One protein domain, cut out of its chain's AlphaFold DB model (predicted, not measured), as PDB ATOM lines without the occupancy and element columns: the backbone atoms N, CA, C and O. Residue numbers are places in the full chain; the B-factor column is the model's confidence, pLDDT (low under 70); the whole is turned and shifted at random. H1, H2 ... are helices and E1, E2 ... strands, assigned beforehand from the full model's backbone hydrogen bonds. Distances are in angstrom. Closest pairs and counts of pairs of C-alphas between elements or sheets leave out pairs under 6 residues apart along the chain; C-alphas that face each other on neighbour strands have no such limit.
ATOM      1  N   LYS A 100     221.113 210.107 206.309       94.75
ATOM      2  CA  LYS A 100     222.057 210.798 207.190       94.75
ATOM      3  C   LYS A 100     222.451 212.118 206.537       94.75
ATOM      4  O   LYS A 100     222.683 212.169 205.338       94.75
ATOM      5  N   ALA A 101     222.485 213.173 207.323       88.00
ATOM      6  CA  ALA A 101     223.164 214.422 207.029       88.00
ATOM      7  C   ALA A 101     223.980 214.808 208.269       88.00
ATOM      8  O   ALA A 101     223.846 214.156 209.305       88.00
ATOM      9  N   ASP A 102     224.805 215.846 208.159       82.50
ATOM     10  CA  ASP A 102     225.820 216.222 209.155       82.50
ATOM     11  C   ASP A 102     225.343 216.147 210.617       82.50
ATOM     12  O   ASP A 102     226.053 215.616 211.470       82.50
ATOM     13  N   ASP A 103     224.132 216.626 210.913       88.62
ATOM     14  CA  ASP A 103     223.547 216.592 212.254       88.62
ATOM     15  C   ASP A 103     222.214 215.833 212.345       88.62
ATOM     16  O   ASP A 103     221.601 215.823 213.407       88.62
ATOM     17  N   ASP A 104     221.757 215.168 211.283       93.06
ATOM     18  CA  ASP A 104     220.386 214.658 211.154       93.06
ATOM     19  C   ASP A 104     220.366 213.215 210.649       93.06
ATOM     20  O   ASP A 104     220.933 212.902 209.604       93.06
ATOM     21  N   LYS A 105     219.656 212.331 211.353       95.69
ATOM     22  CA  LYS A 105     219.429 210.952 210.917       95.69
ATOM     23  C   LYS A 105     217.948 210.620 210.927       95.69
ATOM     24  O   LYS A 105     217.258 210.842 211.918       95.69
ATOM     25  N   LYS A 106     217.477 210.022 209.840       96.62
ATOM     26  CA  LYS A 106     216.111 209.530 209.674       96.62
ATOM     27  C   LYS A 106     216.145 208.064 209.270       96.62
ATOM     28  O   LYS A 106     216.736 207.751 208.241       96.62
ATOM     29  N   ASP A 107     215.529 207.193 210.060       97.81
ATOM     30  CA  ASP A 107     215.353 205.773 209.743       97.81
ATOM     31  C   ASP A 107     213.892 205.511 209.366       97.81
ATOM     32  O   ASP A 107     212.986 205.873 210.114       97.81
ATOM     33  N   PHE A 108     213.675 204.895 208.208       98.19
ATOM     34  CA  PHE A 108     212.371 204.677 207.589       98.19
ATOM     35  C   PHE A 108     211.996 203.198 207.650       98.19
ATOM     36  O   PHE A 108     212.813 202.324 207.355       98.19
ATOM     37  N   PHE A 109     210.739 202.923 207.987       98.00
ATOM     38  CA  PHE A 109     210.223 201.568 208.142       98.00
ATOM     39  C   PHE A 109     208.994 201.368 207.262       98.00
ATOM     40  O   PHE A 109     208.076 202.190 207.293       98.00
ATOM     41  N   TYR A 110     208.969 200.269 206.508       97.88
ATOM     42  CA  TYR A 110     207.910 199.950 205.549       97.88
ATOM     43  C   TYR A 110     207.247 198.611 205.881       97.88
ATOM     44  O   TYR A 110     207.893 197.719 206.435       97.88
ATOM     45  N   ASP A 111     205.970 198.467 205.532       96.75
ATOM     46  CA  ASP A 111     205.262 197.187 205.590       96.75
ATOM     47  C   ASP A 111     205.574 196.293 204.370       96.75
ATOM     48  O   ASP A 111     206.321 196.660 203.459       96.75
ATOM     49  N   GLY A 112     204.980 195.095 204.332       95.56
ATOM     50  CA  GLY A 112     205.137 194.163 203.207       95.56
ATOM     51  C   GLY A 112     204.560 194.664 201.874       95.56
ATOM     52  O   GLY A 112     204.922 194.133 200.827       95.56
ATOM     53  N   ASN A 113     203.710 195.694 201.903       95.38
ATOM     54  CA  ASN A 113     203.154 196.362 200.726       95.38
ATOM     55  C   ASN A 113     203.954 197.619 200.344       95.38
ATOM     56  O   ASN A 113     203.509 198.381 199.490       95.38
ATOM     57  N   GLN A 114     205.127 197.832 200.954       95.38
ATOM     58  CA  GLN A 114     206.004 198.984 200.730       95.38
ATOM     59  C   GLN A 114     205.404 200.330 201.171       95.38
ATOM     60  O   GLN A 114     205.897 201.388 200.782       95.38
ATOM     61  N   ASN A 115     204.376 200.324 202.023       96.12
ATOM     62  CA  ASN A 115     203.876 201.549 202.634       96.12
ATOM     63  C   ASN A 115     204.775 201.946 203.803       96.12
ATOM     64  O   ASN A 115     205.108 201.108 204.639       96.12
ATOM     65  N   LEU A 116     205.129 203.228 203.903       97.81
ATOM     66  CA  LEU A 116     205.820 203.752 205.081       97.81
ATOM     67  C   LEU A 116     204.908 203.621 206.305       97.81
ATOM     68  O   LEU A 116     203.805 204.154 206.282       97.81
ATOM     69  N   ILE A 117     205.371 202.953 207.359       97.94
ATOM     70  CA  ILE A 117     204.625 202.724 208.611       97.94
ATOM     71  C   ILE A 117     205.294 203.355 209.832       97.94
ATOM     72  O   ILE A 117     204.631 203.587 210.843       97.94
ATOM     73  N   GLY A 118     206.583 203.690 209.736       98.00
ATOM     74  CA  GLY A 118     207.317 204.341 210.813       98.00
ATOM     75  C   GLY A 118     208.469 205.210 210.323       98.00
ATOM     76  O   GLY A 118     209.049 204.959 209.266       98.00
ATOM     77  N   LEU A 119     208.817 206.216 211.123       97.81
ATOM     78  CA  LEU A 119     210.006 207.049 210.938       97.81
ATOM     79  C   LEU A 119     210.588 207.409 212.305       97.81
ATOM     80  O   LEU A 119     209.905 208.019 213.124       97.81
ATOM     81  N   ASN A 120     211.866 207.106 212.515       97.06
ATOM     82  CA  ASN A 120     212.608 207.597 213.674       97.06
ATOM     83  C   ASN A 120     213.522 208.729 213.221       97.06
ATOM     84  O   ASN A 120     214.353 208.544 212.332       97.06
ATOM     85  N   TRP A 121     213.379 209.896 213.838       95.38
ATOM     86  CA  TRP A 121     214.191 211.067 213.556       95.38
ATOM     87  C   TRP A 121     215.086 211.369 214.753       95.38
ATOM     88  O   TRP A 121     214.597 211.634 215.849       95.38
ATOM     89  N   ALA A 122     216.397 211.336 214.540       95.12
ATOM     90  CA  ALA A 122     217.413 211.638 215.532       95.12
ATOM     91  C   ALA A 122     218.333 212.781 215.082       95.12
ATOM     92  O   ALA A 122     218.523 213.013 213.886       95.12
ATOM     93  N   LYS A 123     218.934 213.462 216.057       93.88
ATOM     94  CA  LYS A 123     219.920 214.524 215.860       93.88
ATOM     95  C   LYS A 123     221.247 214.153 216.495       93.88
ATOM     96  O   LYS A 123     221.258 213.572 217.578       93.88
ATOM     97  N   LEU A 124     222.351 214.505 215.853       90.88
ATOM     98  CA  LEU A 124     223.675 214.328 216.434       90.88
ATOM     99  C   LEU A 124     223.847 215.258 217.647       90.88
ATOM    100  O   LEU A 124     223.670 216.476 217.554       90.88
ATOM    101  N   GLY A 125     224.184 214.680 218.794       86.75
ATOM    102  CA  GLY A 125     224.522 215.395 220.013       86.75
ATOM    103  C   GLY A 125     225.867 216.092 219.864       86.75
ATOM    104  O   GLY A 125     226.876 215.466 219.550       86.75
ATOM    105  N   GLN A 126     225.889 217.403 220.118       82.62
ATOM    106  CA  GLN A 126     227.098 218.220 219.965       82.62
ATOM    107  C   GLN A 126     228.226 217.816 220.928       82.62
ATOM    108  O   GLN A 126     229.394 218.030 220.620       82.62
ATOM    109  N   ASN A 127     227.881 217.233 222.082       86.25
ATOM    110  CA  ASN A 127     228.834 216.965 223.164       86.25
ATOM    111  C   ASN A 127     229.371 215.529 223.180       86.25
ATOM    112  O   ASN A 127     230.447 215.298 223.720       86.25
ATOM    113  N   ASP A 128     228.624 214.565 222.645       87.56
ATOM    114  CA  ASP A 128     228.939 213.137 222.767       87.56
ATOM    115  C   ASP A 128     229.111 212.428 221.419       87.56
ATOM    116  O   ASP A 128     229.542 211.276 221.386       87.56
ATOM    117  N   GLY A 129     228.788 213.099 220.308       86.12
ATOM    118  CA  GLY A 129     228.865 212.515 218.973       86.12
ATOM    119  C   GLY A 129     227.889 211.357 218.760       86.12
ATOM    120  O   GLY A 129     228.091 210.561 217.840       86.12
ATOM    121  N   THR A 130     226.843 211.231 219.589       88.88
ATOM    122  CA  THR A 130     225.819 210.186 219.450       88.88
ATOM    123  C   THR A 130     224.499 210.763 218.949       88.88
ATOM    124  O   THR A 130     224.220 211.948 219.104       88.88
ATOM    125  N   TYR A 131     223.683 209.944 218.284       88.25
ATOM    126  CA  TYR A 131     222.376 210.379 217.793       88.25
ATOM    127  C   TYR A 131     221.311 210.255 218.889       88.25
ATOM    128  O   TYR A 131     221.034 209.153 219.361       88.25
ATOM    129  N   HIS A 132     220.662 211.370 219.217       89.56
ATOM    130  CA  HIS A 132     219.554 211.459 220.171       89.56
ATOM    131  C   HIS A 132     218.226 211.564 219.429       89.56
ATOM    132  O   HIS A 132     218.090 212.377 218.515       89.56
ATOM    133  N   LEU A 133     217.235 210.757 219.809       90.12
ATOM    134  CA  LEU A 133     215.904 210.788 219.192       90.12
ATOM    135  C   LEU A 133     215.223 212.147 219.427       90.12
ATOM    136  O   LEU A 133     215.066 212.585 220.563       90.12
ATOM    137  N   LEU A 134     214.793 212.794 218.344       91.75
ATOM    138  CA  LEU A 134     214.002 214.027 218.352       91.75
ATOM    139  C   LEU A 134     212.499 213.749 218.270       91.75
ATOM    140  O   LEU A 134     211.687 214.414 218.920       91.75
ATOM    141  N   ALA A 135     212.118 212.813 217.405       93.75
ATOM    142  CA  ALA A 135     210.728 212.471 217.157       93.75
ATOM    143  C   ALA A 135     210.619 211.054 216.598       93.75
ATOM    144  O   ALA A 135     211.446 210.627 215.793       93.75
ATOM    145  N   ASN A 136     209.557 210.361 216.992       97.00
ATOM    146  CA  ASN A 136     209.132 209.117 216.374       97.00
ATOM    147  C   ASN A 136     207.787 209.366 215.694       97.00
ATOM    148  O   ASN A 136     206.946 210.096 216.227       97.00
ATOM    149  N   TYR A 137     207.593 208.761 214.529       98.06
ATOM    150  CA  TYR A 137     206.347 208.837 213.784       98.06
ATOM    151  C   TYR A 137     205.816 207.448 213.469       98.06
ATOM    152  O   TYR A 137     206.587 206.538 213.150       98.06
ATOM    153  N   ARG A 138     204.491 207.325 213.497       98.06
ATOM    154  CA  ARG A 138     203.727 206.186 212.992       98.06
ATOM    155  C   ARG A 138     202.778 206.663 211.900       98.06
ATOM    156  O   ARG A 138     202.176 207.729 212.015       98.06
ATOM    157  N   PHE A 139     202.663 205.872 210.839       98.25
ATOM    158  CA  PHE A 139     201.814 206.173 209.689       98.25
ATOM    159  C   PHE A 139     200.776 205.060 209.529       98.25
ATOM    160  O   PHE A 139     201.115 203.943 209.134       98.25
ATOM    161  N   SER A 140     199.516 205.360 209.836       97.38
ATOM    162  CA  SER A 140     198.411 204.401 209.722       97.38
ATOM    163  C   SER A 140     197.640 204.665 208.431       97.38
ATOM    164  O   SER A 140     197.097 205.753 208.238       97.38
ATOM    165  N   HIS A 141     197.610 203.685 207.527       97.56
ATOM    166  CA  HIS A 141     196.962 203.805 206.217       97.56
ATOM    167  C   HIS A 141     195.505 203.351 206.298       97.56
ATOM    168  O   HIS A 141     195.213 202.239 206.731       97.56
ATOM    169  N   HIS A 142     194.598 204.213 205.853       97.56
ATOM    170  CA  HIS A 142     193.155 204.007 205.846       97.56
ATOM    171  C   HIS A 142     192.616 203.965 204.403       97.56
ATOM    172  O   HIS A 142     193.294 204.406 203.466       97.56
ATOM    173  N   PRO A 143     191.387 203.452 204.189       96.75
ATOM    174  CA  PRO A 143     190.725 203.516 202.889       96.75
ATOM    175  C   PRO A 143     190.665 204.941 202.314       96.75
ATOM    176  O   PRO A 143     190.759 205.926 203.044       96.75
ATOM    177  N   ASN A 144     190.454 205.049 200.998       95.56
ATOM    178  CA  ASN A 144     190.367 206.324 200.265       95.56
ATOM    179  C   ASN A 144     191.659 207.162 200.282       95.56
ATOM    180  O   ASN A 144     191.597 208.391 200.243       95.56
ATOM    181  N   ASN A 145     192.821 206.495 200.326       97.25
ATOM    182  CA  ASN A 145     194.143 207.127 200.346       97.25
ATOM    183  C   ASN A 145     194.324 208.123 201.502       97.25
ATOM    184  O   ASN A 145     194.977 209.155 201.346       97.25
ATOM    185  N   ILE A 146     193.753 207.804 202.662       98.31
ATOM    186  CA  ILE A 146     193.907 208.584 203.887       98.31
ATOM    187  C   ILE A 146     195.047 207.987 204.715       98.31
ATOM    188  O   ILE A 146     195.150 206.770 204.855       98.31
ATOM    189  N   VAL A 147     195.900 208.837 205.276       98.62
ATOM    190  CA  VAL A 147     196.969 208.439 206.195       98.62
ATOM    191  C   VAL A 147     196.860 209.262 207.468       98.62
ATOM    192  O   VAL A 147     196.843 210.492 207.423       98.62
ATOM    193  N   PHE A 148     196.807 208.577 208.604       98.44
ATOM    194  CA  PHE A 148     196.980 209.196 209.912       98.44
ATOM    195  C   PHE A 148     198.474 209.259 210.198       98.44
ATOM    196  O   PHE A 148     199.143 208.227 210.272       98.44
ATOM    197  N   VAL A 149     198.996 210.474 210.317       98.19
ATOM    198  CA  VAL A 149     200.396 210.734 210.636       98.19
ATOM    199  C   VAL A 149     200.483 211.137 212.096       98.19
ATOM    200  O   VAL A 149     200.016 212.207 212.496       98.19
ATOM    201  N   GLU A 150     201.062 210.252 212.893       97.94
ATOM    202  CA  GLU A 150     201.090 210.357 214.344       97.94
ATOM    203  C   GLU A 150     202.519 210.588 214.807       97.94
ATOM    204  O   GLU A 150     203.390 209.753 214.570       97.94
ATOM    205  N   ARG A 151     202.761 211.698 215.508       97.38
ATOM    206  CA  ARG A 151     203.968 211.849 216.319       97.38
ATOM    207  C   ARG A 151     203.738 211.124 217.637       97.38
ATOM    208  O   ARG A 151     202.739 211.374 218.314       97.38
ATOM    209  N   ILE A 152     204.659 210.240 217.995       97.75
ATOM    210  CA  ILE A 152     204.509 209.314 219.117       97.75
ATOM    211  C   ILE A 152     205.694 209.386 220.085       97.75
ATOM    212  O   ILE A 152     206.807 209.769 219.715       97.75
ATOM    213  N   SER A 153     205.442 209.037 221.347       96.94
ATOM    214  CA  SER A 153     206.416 209.164 222.443       96.94
ATOM    215  C   SER A 153     207.589 208.178 222.364       96.94
ATOM    216  O   SER A 153     208.681 208.486 222.838       96.94
ATOM    217  N   LEU A 154     207.385 207.017 221.738       96.19
ATOM    218  CA  LEU A 154     208.340 205.908 221.619       96.19
ATOM    219  C   LEU A 154     208.420 205.431 220.154       96.19
ATOM    220  O   LEU A 154     207.631 205.901 219.334       96.19
ATOM    221  N   PRO A 155     209.369 204.551 219.777       94.38
ATOM    222  CA  PRO A 155     209.443 204.002 218.419       94.38
ATOM    223  C   PRO A 155     208.120 203.380 217.936       94.38
ATOM    224  O   PRO A 155     207.348 202.853 218.731       94.38
ATOM    225  N   TYR A 156     207.862 203.402 216.620       90.88
ATOM    226  CA  TYR A 156     206.558 203.028 216.027       90.88
ATOM    227  C   TYR A 156     206.062 201.613 216.348       90.88
ATOM    228  O   TYR A 156     204.860 201.354 216.302       90.88
ATOM    229  N   ASN A 157     206.988 200.703 216.635       91.81
ATOM    230  CA  ASN A 157     206.720 199.310 216.957       91.81
ATOM    231  C   ASN A 157     206.614 199.049 218.468       91.81
ATOM    232  O   ASN A 157     206.437 197.897 218.861       91.81
ATOM    233  N   ASP A 158     206.736 200.081 219.307       95.88
ATOM    234  CA  ASP A 158     206.565 199.961 220.749       95.88
ATOM    235  C   ASP A 158     205.066 200.004 221.108       95.88
ATOM    236  O   ASP A 158     204.389 200.995 220.816       95.88
ATOM    237  N   PRO A 159     204.507 198.954 221.738       94.69
ATOM    238  CA  PRO A 159     203.099 198.933 222.124       94.69
ATOM    239  C   PRO A 159     202.738 199.968 223.200       94.69
ATOM    240  O   PRO A 159     201.556 200.265 223.362       94.69
ATOM    241  N   ALA A 160     203.716 200.518 223.928       97.25
ATOM    242  CA  ALA A 160     203.517 201.591 224.901       97.25
ATOM    243  C   ALA A 160     203.620 202.998 224.279       97.25
ATOM    244  O   ALA A 160     203.548 203.992 225.000       97.25
ATOM    245  N   ALA A 161     203.810 203.110 222.959       97.12
ATOM    246  CA  ALA A 161     203.871 204.398 222.281       97.12
ATOM    247  C   ALA A 161     202.523 205.136 222.349       97.12
ATOM    248  O   ALA A 161     201.495 204.653 221.870       97.12
ATOM    249  N   GLU A 162     202.551 206.352 222.887       97.38
ATOM    250  CA  GLU A 162     201.389 207.234 222.994       97.38
ATOM    251  C   GLU A 162     201.393 208.263 221.863       97.38
ATOM    252  O   GLU A 162     202.450 208.781 221.490       97.38
ATOM    253  N   ILE A 163     200.209 208.588 221.335       97.81
ATOM    254  CA  ILE A 163     200.043 209.645 220.331       97.81
ATOM    255  C   ILE A 163     200.178 210.998 221.028       97.81
ATOM    256  O   ILE A 163     199.345 211.370 221.848       97.81
ATOM    257  N   GLN A 164     201.222 211.746 220.678       96.38
ATOM    258  CA  GLN A 164     201.436 213.115 221.152       96.38
ATOM    259  C   GLN A 164     200.697 214.128 220.277       96.38
ATOM    260  O   GLN A 164     200.272 215.182 220.744       96.38
ATOM    261  N   ARG A 165     200.595 213.822 218.981       96.19
ATOM    262  CA  ARG A 165     199.929 214.651 217.983       96.19
ATOM    263  C   ARG A 165     199.539 213.796 216.786       96.19
ATOM    264  O   ARG A 165     200.332 212.960 216.358       96.19
ATOM    265  N   ARG A 166     198.370 214.063 216.202       97.75
ATOM    266  CA  ARG A 166     197.944 213.472 214.934       97.75
ATOM    267  C   ARG A 166     197.596 214.548 213.914       97.75
ATOM    268  O   ARG A 166     196.999 215.576 214.234       97.75
ATOM    269  N   CYS A 167     197.981 214.294 212.673       97.50
ATOM    270  CA  CYS A 167     197.369 214.927 211.519       97.50
ATOM    271  C   CYS A 167     196.867 213.864 210.548       97.50
ATOM    272  O   CYS A 167     197.352 212.732 210.529       97.50
ATOM    273  N   ILE A 168     195.866 214.231 209.767       98.44
ATOM    274  CA  ILE A 168     195.272 213.390 208.742       98.44
ATOM    275  C   ILE A 168     195.642 214.005 207.403       98.44
ATOM    276  O   ILE A 168     195.523 215.215 207.211       98.44
ATOM    277  N   VAL A 169     196.081 213.166 206.473       98.12
ATOM    278  CA  VAL A 169     196.416 213.573 205.110       98.12
ATOM    279  C   VAL A 169     195.675 212.674 204.134       98.12
ATOM    280  O   VAL A 169     195.696 211.454 204.283       98.12
ATOM    281  N   GLN A 170     195.036 213.261 203.128       98.44
ATOM    282  CA  GLN A 170     194.402 212.527 202.038       98.44
ATOM    283  C   GLN A 170     195.146 212.774 200.732       98.44
ATOM    284  O   GLN A 170     195.488 213.918 200.427       98.44
ATOM    285  N   PHE A 171     195.346 211.712 199.951       97.94
ATOM    286  CA  PHE A 171     196.028 211.765 198.663       97.94
ATOM    287  C   PHE A 171     195.090 211.490 197.479       97.94
ATOM    288  O   PHE A 171     194.130 210.727 197.603       97.94
ATOM    289  N   ASP A 172     195.390 212.073 196.318       97.44
ATOM    290  CA  ASP A 172     194.827 211.652 195.030       97.44
ATOM    291  C   ASP A 172     195.526 210.383 194.490       97.44
ATOM    292  O   ASP A 172     196.331 209.746 195.174       97.44
ATOM    293  N   SER A 173     195.204 209.978 193.258       95.94
ATOM    294  CA  SER A 173     195.816 208.817 192.594       95.94
ATOM    295  C   SER A 173     197.265 209.037 192.143       95.94
ATOM    296  O   SER A 173     197.933 208.077 191.779       95.94
ATOM    297  N   ASN A 174     197.740 210.283 192.140       95.75
ATOM    298  CA  ASN A 174     199.089 210.673 191.739       95.75
ATOM    299  C   ASN A 174     199.974 210.952 192.963       95.75
ATOM    300  O   ASN A 174     200.998 211.627 192.840       95.75
ATOM    301  N   ASP A 175     199.569 210.489 194.148       95.88
ATOM    302  CA  ASP A 175     200.216 210.766 195.431       95.88
ATOM    303  C   ASP A 175     200.324 212.263 195.759       95.88
ATOM    304  O   ASP A 175     201.229 212.686 196.489       95.88
ATOM    305  N   ASN A 176     199.408 213.093 195.251       96.00
ATOM    306  CA  ASN A 176     199.295 214.471 195.693       96.00
ATOM    307  C   ASN A 176     198.429 214.589 196.941       96.00
ATOM    308  O   ASN A 176     197.336 214.042 196.976       96.00
ATOM    309  N   ILE A 177     198.886 215.341 197.946       95.62
ATOM    310  CA  ILE A 177     198.056 215.703 199.101       95.62
ATOM    311  C   ILE A 177     196.927 216.584 198.592       95.62
ATOM    312  O   ILE A 177     197.224 217.644 198.078       95.62
ATOM    313  N   ILE A 178     195.671 216.183 198.751       97.19
ATOM    314  CA  ILE A 178     194.497 216.994 198.386       97.19
ATOM    315  C   ILE A 178     193.795 217.578 199.609       97.19
ATOM    316  O   ILE A 178     193.108 218.594 199.495       97.19
ATOM    317  N   LYS A 179     194.001 216.966 200.782       97.50
ATOM    318  CA  LYS A 179     193.522 217.459 202.074       97.50
ATOM    319  C   LYS A 179     194.540 217.205 203.173       97.50
ATOM    320  O   LYS A 179     195.148 216.133 203.198       97.50
ATOM    321  N   ALA A 180     194.676 218.142 204.101       97.19
ATOM    322  CA  ALA A 180     195.426 217.928 205.332       97.19
ATOM    323  C   ALA A 180     194.850 218.752 206.486       97.19
ATOM    324  O   ALA A 180     194.461 219.903 206.292       97.19
ATOM    325  N   GLY A 181     194.847 218.184 207.688       97.25
ATOM    326  CA  GLY A 181     194.381 218.851 208.901       97.25
ATOM    327  C   GLY A 181     194.850 218.127 210.159       97.25
ATOM    328  O   GLY A 181     195.245 216.962 210.121       97.25
ATOM    329  N   THR A 182     194.853 218.827 211.285       97.31
ATOM    330  CA  THR A 182     195.069 218.263 212.615       97.31
ATOM    331  C   THR A 182     193.837 217.509 213.084       97.31
ATOM    332  O   THR A 182     192.731 217.778 212.629       97.31
ATOM    333  N   ASP A 183     194.049 216.594 214.018       97.69
ATOM    334  CA  ASP A 183     193.006 215.828 214.690       97.69
ATOM    335  C   ASP A 183     193.379 215.785 216.174       97.69
ATOM    336  O   ASP A 183     194.167 214.945 216.619       97.69
ATOM    337  N   ALA A 184     192.973 216.831 216.890       95.31
ATOM    338  CA  ALA A 184     193.450 217.151 218.227       95.31
ATOM    339  C   ALA A 184     192.762 216.318 219.315       95.31
ATOM    340  O   ALA A 184     193.383 216.030 220.338       95.31
ATOM    341  N   ASP A 185     191.505 215.927 219.106       96.25
ATOM    342  CA  ASP A 185     190.734 215.085 220.029       96.25
ATOM    343  C   ASP A 185     190.831 213.583 219.704       96.25
ATOM    344  O   ASP A 185     190.285 212.746 220.426       96.25
ATOM    345  N   LEU A 186     191.581 213.242 218.653       96.88
ATOM    346  CA  LEU A 186     191.825 211.889 218.177       96.88
ATOM    347  C   LEU A 186     190.546 211.150 217.742       96.88
ATOM    348  O   LEU A 186     190.504 209.913 217.789       96.88
ATOM    349  N   ASN A 187     189.548 211.860 217.216       96.94
ATOM    350  CA  ASN A 187     188.288 211.276 216.747       96.94
ATOM    351  C   ASN A 187     188.314 210.780 215.278       96.94
ATOM    352  O   ASN A 187     187.392 210.080 214.853       96.94
ATOM    353  N   GLY A 188     189.367 211.092 214.514       96.81
ATOM    354  CA  GLY A 188     189.518 210.695 213.106       96.81
ATOM    355  C   GLY A 188     188.952 211.707 212.102       96.81
ATOM    356  O   GLY A 188     188.812 211.380 210.921       96.81
ATOM    357  N   VAL A 189     188.621 212.915 212.556       96.94
ATOM    358  CA  VAL A 189     188.090 214.038 211.779       96.94
ATOM    359  C   VAL A 189     189.101 215.183 211.812       96.94
ATOM    360  O   VAL A 189     189.736 215.446 212.827       96.94
ATOM    361  N   MET A 190     189.280 215.864 210.678       97.44
ATOM    362  CA  MET A 190     190.160 217.031 210.601       97.44
ATOM    363  C   MET A 190     189.494 218.249 211.257       97.44
ATOM    364  O   MET A 190     188.440 218.685 210.797       97.44
ATOM    365  N   ASP A 191     190.139 218.849 212.257       95.69
ATOM    366  CA  ASP A 191     189.653 220.066 212.925       95.69
ATOM    367  C   ASP A 191     189.833 221.324 212.061       95.69
ATOM    368  O   ASP A 191     189.026 222.251 212.093       95.69
ATOM    369  N   ASN A 192     190.921 221.372 211.288       93.06
ATOM    370  CA  ASN A 192     191.331 222.517 210.475       93.06
ATOM    371  C   ASN A 192     191.684 222.076 209.040       93.06
ATOM    372  O   ASN A 192     192.807 222.253 208.570       93.06
ATOM    373  N   GLU A 193     190.705 221.496 208.339       96.88
ATOM    374  CA  GLU A 193     190.867 220.992 206.967       96.88
ATOM    375  C   GLU A 193     191.375 222.083 206.004       96.88
ATOM    376  O   GLU A 193     190.703 223.084 205.753       96.88
ATOM    377  N   ASN A 194     192.562 221.863 205.438       95.94
ATOM    378  CA  ASN A 194     193.110 222.635 204.328       95.94
ATOM    379  C   ASN A 194     193.007 221.809 203.043       95.94
ATOM    380  O   ASN A 194     193.278 220.605 203.052       95.94
ATOM    381  N   LEU A 195     192.649 222.459 201.937       97.00
ATOM    382  CA  LEU A 195     192.517 221.842 200.618       97.00
ATOM    383  C   LEU A 195     193.659 222.277 199.705       97.00
ATOM    384  O   LEU A 195     194.071 223.437 199.722       97.00
ATOM    385  N   PHE A 196     194.132 221.355 198.874       96.00
ATOM    386  CA  PHE A 196     195.287 221.554 198.006       96.00
ATOM    387  C   PHE A 196     194.926 221.173 196.575       96.00
ATOM    388  O   PHE A 196     194.405 220.084 196.324       96.00
ATOM    389  N   PHE A 197     195.226 222.055 195.627       96.44
ATOM    390  CA  PHE A 197     194.817 221.893 194.235       96.44
ATOM    391  C   PHE A 197     196.024 221.878 193.313       96.44
ATOM    392  O   PHE A 197     196.889 222.754 193.387       96.44
ATOM    393  N   TYR A 198     196.050 220.896 192.412       95.62
ATOM    394  CA  TYR A 198     197.175 220.652 191.522       95.62
ATOM    395  C   TYR A 198     196.772 220.741 190.059       95.62
ATOM    396  O   TYR A 198     195.692 220.309 189.668       95.62
ATOM    397  N   THR A 199     197.696 221.231 189.238       95.31
ATOM    398  CA  THR A 199     197.646 221.110 187.779       95.31
ATOM    399  C   THR A 199     199.001 220.607 187.303       95.31
ATOM    400  O   THR A 199     200.025 221.206 187.629       95.31
ATOM    401  N   ASN A 200     199.028 219.500 186.553       93.19
ATOM    402  CA  ASN A 200     200.265 218.878 186.060       93.19
ATOM    403  C   ASN A 200     201.317 218.642 187.167       93.19
ATOM    404  O   ASN A 200     202.498 218.926 186.977       93.19
ATOM    405  N   ASP A 201     200.877 218.154 188.334       92.94
ATOM    406  CA  ASP A 201     201.706 217.931 189.533       92.94
ATOM    407  C   ASP A 201     202.372 219.181 190.144       92.94
ATOM    408  O   ASP A 201     203.243 219.075 191.013       92.94
ATOM    409  N   ASN A 202     201.921 220.376 189.764       94.56
ATOM    410  CA  ASN A 202     202.260 221.628 190.436       94.56
ATOM    411  C   ASN A 202     201.134 222.047 191.379       94.56
ATOM    412  O   ASN A 202     199.970 222.015 190.985       94.56
ATOM    413  N   LEU A 203     201.473 222.443 192.609       94.06
ATOM    414  CA  LEU A 203     200.518 222.919 193.611       94.06
ATOM    415  C   LEU A 203     200.079 224.341 193.253       94.06
ATOM    416  O   LEU A 203     200.750 225.304 193.592       94.06
ATOM    417  N   THR A 204     198.958 224.478 192.560       94.88
ATOM    418  CA  THR A 204     198.470 225.765 192.042       94.88
ATOM    419  C   THR A 204     197.738 226.607 193.078       94.88
ATOM    420  O   THR A 204     197.759 227.834 192.989       94.88
ATOM    421  N   SER A 205     197.104 225.982 194.074       95.06
ATOM    422  CA  SER A 205     196.475 226.724 195.163       95.06
ATOM    423  C   SER A 205     196.302 225.908 196.439       95.06
ATOM    424  O   SER A 205     196.258 224.675 196.418       95.06
ATOM    425  N   ILE A 206     196.196 226.627 197.554       94.81
ATOM    426  CA  ILE A 206     195.806 226.102 198.863       94.81
ATOM    427  C   ILE A 206     194.613 226.917 199.340       94.81
ATOM    428  O   ILE A 206     194.705 228.141 199.415       94.81
ATOM    429  N   GLN A 207     193.524 226.249 199.701       95.88
ATOM    430  CA  GLN A 207     192.439 226.859 200.460       95.88
ATOM    431  C   GLN A 207     192.606 226.464 201.923       95.88
ATOM    432  O   GLN A 207     192.479 225.294 202.283       95.88
ATOM    433  N   LYS A 208     192.921 227.445 202.762       94.75
ATOM    434  CA  LYS A 208     193.087 227.248 204.199       94.75
ATOM    435  C   LYS A 208     191.731 227.016 204.864       94.75
ATOM    436  O   LYS A 208     190.703 227.503 204.393       94.75
ATOM    437  N   SER A 209     191.747 226.370 206.022       94.50
ATOM    438  CA  SER A 209     190.560 226.153 206.867       94.50
ATOM    439  C   SER A 209     189.815 227.435 207.265       94.50
ATOM    440  O   SER A 209     188.607 227.406 207.482       94.50
ATOM    441  N   ASN A 210     190.503 228.581 207.320       93.38
ATOM    442  CA  ASN A 210     189.894 229.891 207.584       93.38
ATOM    443  C   ASN A 210     189.259 230.550 206.334       93.38
ATOM    444  O   ASN A 210     188.763 231.671 206.427       93.38
ATOM    445  N   GLY A 211     189.301 229.887 205.173       93.88
ATOM    446  CA  GLY A 211     188.780 230.378 203.896       93.88
ATOM    447  C   GLY A 211     189.767 231.191 203.049       93.88
ATOM    448  O   GLY A 211     189.449 231.502 201.903       93.88
ATOM    449  N   GLU A 212     190.956 231.522 203.563       94.31
ATOM    450  CA  GLU A 212     192.007 232.195 202.791       94.31
ATOM    451  C   GLU A 212     192.503 231.295 201.652       94.31
ATOM    452  O   GLU A 212     192.719 230.097 201.845       94.31
ATOM    453  N   VAL A 213     192.724 231.874 200.471       94.75
ATOM    454  CA  VAL A 213     193.256 231.152 199.312       94.75
ATOM    455  C   VAL A 213     194.630 231.699 198.952       94.75
ATOM    456  O   VAL A 213     194.784 232.889 198.685       94.75
ATOM    457  N   LEU A 214     195.618 230.810 198.912       92.19
ATOM    458  CA  LEU A 214     196.945 231.075 198.369       92.19
ATOM    459  C   LEU A 214     197.021 230.509 196.956       92.19
ATOM    460  O   LEU A 214     196.590 229.380 196.726       92.19
ATOM    461  N   THR A 215     197.599 231.261 196.023       93.25
ATOM    462  CA  THR A 215     197.784 230.842 194.629       93.25
ATOM    463  C   THR A 215     199.254 230.879 194.246       93.25
ATOM    464  O   THR A 215     199.992 231.762 194.683       93.25
ATOM    465  N   PHE A 216     199.669 229.945 193.396       92.56
ATOM    466  CA  PHE A 216     201.051 229.805 192.960       92.56
ATOM    467  C   PHE A 216     201.120 229.619 191.448       92.56
ATOM    468  O   PHE A 216     200.328 228.882 190.859       92.56
ATOM    469  N   GLU A 217     202.118 230.248 190.838       93.44
ATOM    470  CA  GLU A 217     202.400 230.118 189.415       93.44
ATOM    471  C   GLU A 217     203.784 229.526 189.186       93.44
ATOM    472  O   GLU A 217     204.736 229.785 189.935       93.44
ATOM    473  N   TYR A 218     203.893 228.749 188.114       94.88
ATOM    474  CA  TYR A 218     205.065 227.945 187.816       94.88
ATOM    475  C   TYR A 218     205.575 228.213 186.411       94.88
ATOM    476  O   TYR A 218     204.804 228.409 185.472       94.88
ATOM    477  N   SER A 219     206.897 228.167 186.293       95.25
ATOM    478  CA  SER A 219     207.592 228.191 185.015       95.25
ATOM    479  C   SER A 219     207.545 226.809 184.357       95.25
ATOM    480  O   SER A 219     207.170 225.814 184.976       95.25
ATOM    481  N   ASN A 220     208.020 226.713 183.116       94.88
ATOM    482  CA  ASN A 220     208.203 225.420 182.449       94.88
ATOM    483  C   ASN A 220     209.515 224.713 182.845       94.88
ATOM    484  O   ASN A 220     209.782 223.613 182.365       94.88
ATOM    485  N   VAL A 221     210.337 225.315 183.712       96.31
ATOM    486  CA  VAL A 221     211.599 224.721 184.172       96.31
ATOM    487  C   VAL A 221     211.301 223.684 185.248       96.31
ATOM    488  O   VAL A 221     210.602 223.967 186.224       96.31
ATOM    489  N   ILE A 222     211.789 222.461 185.061       95.69
ATOM    490  CA  ILE A 222     211.615 221.359 186.010       95.69
ATOM    491  C   ILE A 222     212.505 221.593 187.232       95.69
ATOM    492  O   ILE A 222     213.660 221.998 187.112       95.69
ATOM    493  N   ASN A 223     211.979 221.310 188.424       95.38
ATOM    494  CA  ASN A 223     212.763 221.316 189.649       95.38
ATOM    495  C   ASN A 223     213.530 219.991 189.785       95.38
ATOM    496  O   ASN A 223     213.013 219.013 190.331       95.38
ATOM    497  N   ASN A 224     214.772 219.955 189.292       95.94
ATOM    498  CA  ASN A 224     215.616 218.757 189.323       95.94
ATOM    499  C   ASN A 224     215.761 218.168 190.739       95.94
ATOM    500  O   ASN A 224     215.681 216.952 190.905       95.94
ATOM    501  N   PHE A 225     215.925 219.004 191.772       95.38
ATOM    502  CA  PHE A 225     216.027 218.521 193.153       95.38
ATOM    503  C   PHE A 225     214.721 217.898 193.647       95.38
ATOM    504  O   PHE A 225     214.763 216.892 194.350       95.38
ATOM    505  N   MET A 226     213.562 218.434 193.254       93.50
ATOM    506  CA  MET A 226     212.275 217.819 193.590       93.50
ATOM    507  C   MET A 226     212.097 216.461 192.908       93.50
ATOM    508  O   MET A 226     211.648 215.513 193.546       93.50
ATOM    509  N   VAL A 227     212.517 216.336 191.645       94.19
ATOM    510  CA  VAL A 227     212.546 215.043 190.939       94.19
ATOM    511  C   VAL A 227     213.422 214.040 191.694       94.19
ATOM    512  O   VAL A 227     212.979 212.926 191.967       94.19
ATOM    513  N   LEU A 228     214.633 214.437 192.098       95.50
ATOM    514  CA  LEU A 228     215.525 213.573 192.875       95.50
ATOM    515  C   LEU A 228     214.947 213.220 194.249       95.50
ATOM    516  O   LEU A 228     215.049 212.067 194.663       95.50
ATOM    517  N   ASN A 229     214.292 214.157 194.936       94.25
ATOM    518  CA  ASN A 229     213.580 213.880 196.184       94.25
ATOM    519  C   ASN A 229     212.472 212.838 195.970       94.25
ATOM    520  O   ASN A 229     212.413 211.842 196.688       94.25
ATOM    521  N   TYR A 230     211.626 213.001 194.953       94.19
ATOM    522  CA  TYR A 230     210.556 212.041 194.667       94.19
ATOM    523  C   TYR A 230     211.086 210.664 194.282       94.19
ATOM    524  O   TYR A 230     210.524 209.668 194.728       94.19
ATOM    525  N   ASN A 231     212.189 210.585 193.541       94.50
ATOM    526  CA  ASN A 231     212.808 209.305 193.203       94.50
ATOM    527  C   ASN A 231     213.479 208.642 194.413       94.50
ATOM    528  O   ASN A 231     213.414 207.423 194.564       94.50
ATOM    529  N   SER A 232     214.121 209.428 195.281       96.12
ATOM    530  CA  SER A 232     214.861 208.914 196.440       96.12
ATOM    531  C   SER A 232     213.920 208.426 197.537       96.12
ATOM    532  O   SER A 232     214.079 207.325 198.050       96.12
ATOM    533  N   TYR A 233     212.918 209.229 197.886       95.25
ATOM    534  CA  TYR A 233     211.998 208.921 198.980       95.25
ATOM    535  C   TYR A 233     210.754 208.152 198.513       95.25
ATOM    536  O   TYR A 233     210.168 207.411 199.294       95.25
ATOM    537  N   GLY A 234     210.335 208.334 197.260       94.81
ATOM    538  CA  GLY A 234     208.959 208.106 196.820       94.81
ATOM    539  C   GLY A 234     208.108 209.362 197.049       94.81
ATOM    540  O   GLY A 234     208.160 209.974 198.118       94.81
ATOM    541  N   LYS A 235     207.300 209.760 196.055       94.00
ATOM    542  CA  LYS A 235     206.500 211.004 196.092       94.00
ATOM    543  C   LYS A 235     205.581 211.074 197.318       94.00
ATOM    544  O   LYS A 235     205.603 212.074 198.040       94.00
ATOM    545  N   LYS A 236     204.829 210.002 197.597       95.19
ATOM    546  CA  LYS A 236     203.940 209.913 198.769       95.19
ATOM    547  C   LYS A 236     204.701 210.039 200.088       95.19
ATOM    548  O   LYS A 236     204.331 210.838 200.941       95.19
ATOM    549  N   VAL A 237     205.792 209.286 200.236       95.88
ATOM    550  CA  VAL A 237     206.649 209.272 201.434       95.88
ATOM    551  C   VAL A 237     207.253 210.646 201.698       95.88
ATOM    552  O   VAL A 237     207.187 211.139 202.821       95.88
ATOM    553  N   TYR A 238     207.780 211.300 200.660       93.50
ATOM    554  CA  TYR A 238     208.323 212.649 200.777       93.50
ATOM    555  C   TYR A 238     207.277 213.635 201.304       93.50
ATOM    556  O   TYR A 238     207.533 214.390 202.240       93.50
ATOM    557  N   ARG A 239     206.057 213.570 200.766       92.12
ATOM    558  CA  ARG A 239     204.944 214.429 201.189       92.12
ATOM    559  C   ARG A 239     204.447 214.116 202.600       92.12
ATOM    560  O   ARG A 239     204.099 215.045 203.327       92.12
ATOM    561  N   LEU A 240     204.472 212.848 203.021       94.75
ATOM    562  CA  LEU A 240     204.158 212.447 204.396       94.75
ATOM    563  C   LEU A 240     205.125 213.062 205.416       94.75
ATOM    564  O   LEU A 240     204.677 213.481 206.483       94.75
ATOM    565  N   MET A 241     206.416 213.197 205.093       90.00
ATOM    566  CA  MET A 241     207.377 213.871 205.981       90.00
ATOM    567  C   MET A 241     207.061 215.360 206.193       90.00
ATOM    568  O   MET A 241     207.430 215.924 207.219       90.00
ATOM    569  N   CYS A 242     206.364 215.995 205.249       87.50
ATOM    570  CA  CYS A 242     205.939 217.395 205.334       87.50
ATOM    571  C   CYS A 242     204.498 217.562 205.860       87.50
ATOM    572  O   CYS A 242     203.974 218.674 205.869       87.50
ATOM    573  N   SER A 243     203.829 216.478 206.265       88.94
ATOM    574  CA  SER A 243     202.401 216.465 206.633       88.94
ATOM    575  C   SER A 243     202.035 217.453 207.741       88.94
ATOM    576  O   SER A 243     201.016 218.140 207.640       88.94
ATOM    577  N   GLU A 244     202.877 217.590 208.768       88.00
ATOM    578  CA  GLU A 244     202.635 218.546 209.849       88.00
ATOM    579  C   GLU A 244     202.604 219.995 209.340       88.00
ATOM    580  O   GLU A 244     201.807 220.793 209.837       88.00
ATOM    581  N   TRP A 245     203.432 220.327 208.342       87.25
ATOM    582  CA  TRP A 245     203.469 221.657 207.728       87.25
ATOM    583  C   TRP A 245     202.246 221.901 206.851       87.25
ATOM    584  O   TRP A 245     201.675 222.984 206.909       87.25
ATOM    585  N   HIS A 246     201.793 220.892 206.106       88.75
ATOM    586  CA  HIS A 246     200.542 220.966 205.339       88.75
ATOM    587  C   HIS A 246     199.312 221.105 206.243       88.75
ATOM    588  O   HIS A 246     198.355 221.788 205.899       88.75
ATOM    589  N   SER A 247     199.345 220.504 207.429       90.56
ATOM    590  CA  SER A 247     198.208 220.531 208.355       90.56
ATOM    591  C   SER A 247     198.117 221.830 209.160       90.56
ATOM    592  O   SER A 247     197.026 222.231 209.554       90.56
ATOM    593  N   MET A 248     199.250 222.488 209.434       85.75
ATOM    594  CA  MET A 248     199.293 223.731 210.223       85.75
ATOM    595  C   MET A 248     199.525 224.997 209.394       85.75
ATOM    596  O   MET A 248     199.219 226.084 209.868       85.75
ATOM    597  N   LEU A 249     200.065 224.869 208.178       82.56
ATOM    598  CA  LEU A 249     200.393 225.969 207.264       82.56
ATOM    599  C   LEU A 249     201.232 227.092 207.906       82.56
ATOM    600  O   LEU A 249     201.017 228.271 207.631       82.56
ATOM    601  N   TYR A 250     202.206 226.741 208.755       65.75
ATOM    602  CA  TYR A 250     203.043 227.729 209.454       65.75
ATOM    603  C   TYR A 250     203.948 228.564 208.540       65.75
ATOM    604  O   TYR A 250     204.360 229.645 208.946       65.75
ATOM    605  N   ASN A 251     204.248 228.088 207.330       59.81
ATOM    606  CA  ASN A 251     205.069 228.788 206.343       59.81
ATOM    607  C   ASN A 251     204.445 228.668 204.947       59.81
ATOM    608  O   ASN A 251     203.829 227.655 204.625       59.81
ATOM    609  N   ASN A 252     204.655 229.686 204.108       58.22
ATOM    610  CA  ASN A 252     204.188 229.710 202.713       58.22
ATOM    611  C   ASN A 252     205.123 228.960 201.737       58.22
ATOM    612  O   ASN A 252     204.842 228.882 200.535       58.22
ATOM    613  N   ASP A 253     206.224 228.399 202.237       61.09
ATOM    614  CA  ASP A 253     207.188 227.646 201.435       61.09
ATOM    615  C   ASP A 253     206.771 226.183 201.290       61.09
ATOM    616  O   ASP A 253     207.259 225.268 201.949       61.09
ATOM    617  N   PHE A 254     205.826 225.972 200.379       67.69
ATOM    618  CA  PHE A 254     205.474 224.649 199.880       67.69
ATOM    619  C   PHE A 254     206.336 224.330 198.658       67.69
ATOM    620  O   PHE A 254     206.091 224.841 197.564       67.69
ATOM    621  N   GLU A 255     207.339 223.473 198.838       65.88
ATOM    622  CA  GLU A 255     208.251 223.059 197.761       65.88
ATOM    623  C   GLU A 255     207.753 221.823 196.984       65.88
ATOM    624  O   GLU A 255     208.442 221.305 196.120       65.88
ATOM    625  N   ASN A 256     206.534 221.335 197.221       75.75
ATOM    626  CA  ASN A 256     206.046 220.067 196.659       75.75
ATOM    627  C   ASN A 256     205.466 220.200 195.237       75.75
ATOM    628  O   ASN A 256     204.280 219.941 195.023       75.75
ATOM    629  N   SER A 257     206.260 220.647 194.264       90.25
ATOM    630  CA  SER A 257     205.812 220.843 192.875       90.25
ATOM    631  C   SER A 257     206.862 220.429 191.855       90.25
ATOM    632  O   SER A 257     208.060 220.571 192.086       90.25
ATOM    633  N   LYS A 258     206.399 219.908 190.715       92.62
ATOM    634  CA  LYS A 258     207.259 219.420 189.627       92.62
ATOM    635  C   LYS A 258     208.163 220.516 189.053       92.62
ATOM    636  O   LYS A 258     209.319 220.253 188.721       92.62
ATOM    637  N   ASN A 259     207.634 221.723 188.906       95.50
ATOM    638  CA  ASN A 259     208.302 222.854 188.283       95.50
ATOM    639  C   ASN A 259     208.743 223.902 189.308       95.50
ATOM    640  O   ASN A 259     208.245 223.954 190.433       95.50
ATOM    641  N   LEU A 260     209.675 224.761 188.898       94.00
ATOM    642  CA  LEU A 260     210.074 225.932 189.675       94.00
ATOM    643  C   LEU A 260     208.964 226.987 189.643       94.00
ATOM    644  O   LEU A 260     208.377 227.237 188.582       94.00
ATOM    645  N   LYS A 261     208.714 227.641 190.782       92.94
ATOM    646  CA  LYS A 261     207.818 228.808 190.843       92.94
ATOM    647  C   LYS A 261     208.345 229.913 189.921       92.94
ATOM    648  O   LYS A 261     209.558 230.057 189.769       92.94
TER     649      LYS A 261
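This is residues 100 to 261 of the 304 residues of an uncharacterized protein of Flavobacterium humi (UniProt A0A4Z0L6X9). One long antiparallel sheet of nine strands, E1 to E9, is twisted and curled like part of a barrel, far from closed, and H2 and H3 pack inside its curve. Beyond E9 the chain turns into a small two-stranded sheet, E10 and E11, at one end, and H1 leads from there back to H2. The printed part has 162 residues, with E1 to E10, then H1, H2, H3 and E11 along the chain; the large sheet has the order E1 E2 E3 E4 E5 E6 E7 E8 E9, and the class is mixed, helices and strands. It is compact, with a radius of gyration of the C-alphas of 16.4 A and spans of 45 by 38 by 32 A.

E1 is residues 104 to 110, beginning at C-alpha (220.386, 214.658, 211.154). E2 is 116 to 124, 23.7 A long; E3, 131 to 142, is the longest strand at 32.2 A and bends by 55 degrees at residue 134. E4 is 146 to 152, E5 163 to 171, 22.1 A, E6 177 to 182, E7 194 to 199, E8 202 to 207 and E9 213 to 215. E10 is 218 to 222, H1 224 to 233, 14.3 A, H2 235 to 241 and H3 243 to 248. E11 is 259 to 261, ending at C-alpha (207.818, 228.808, 190.843).

E1 to E9 form a meander, each strand the antiparallel neighbour of the one before; E1 and E9 are the edge strands. Within hydrogen-bond range are, for instance, N 107 and O 120 of the hairpin E1 and E2, 2.9 A, and N 206 and O 214 of the hairpin E8 and E9, 2.9 A. H2 and H3 are on one face of this sheet, an arrangement in two layers, the sheet being one layer and the helices on its one face the other. The sheet curls round H2, whose Val 237 has its C-alpha 6.7 A from that of Leu 116 in E2. H3 has a height over the sheet of 5.2 A; its closest C-alphas to E6 are those of Ser 247 and Gly 181, 4.2 A. H1 is not on the sheet; it only just touches H2, only at the corner, with 3 pairs of C-alphas within 8 A, the closest those of Tyr 230 and Tyr 238, 6.5 A. E9 runs on into E10 at 49 degrees, and N 219 of E10 and O 260 of E11 are 2.9 A apart. In H1, H2 and H3 every O i to N i+4 pair is within hydrogen-bond range.

The C-alphas of Ala 160 and Asn 220, the two farthest apart, are 48.9 A apart. The printed part has no cut. The link from E6 to E7, 11 residues, is long. Mean pLDDT of the printed part is 93.3; residues 250 to 255 are under 70.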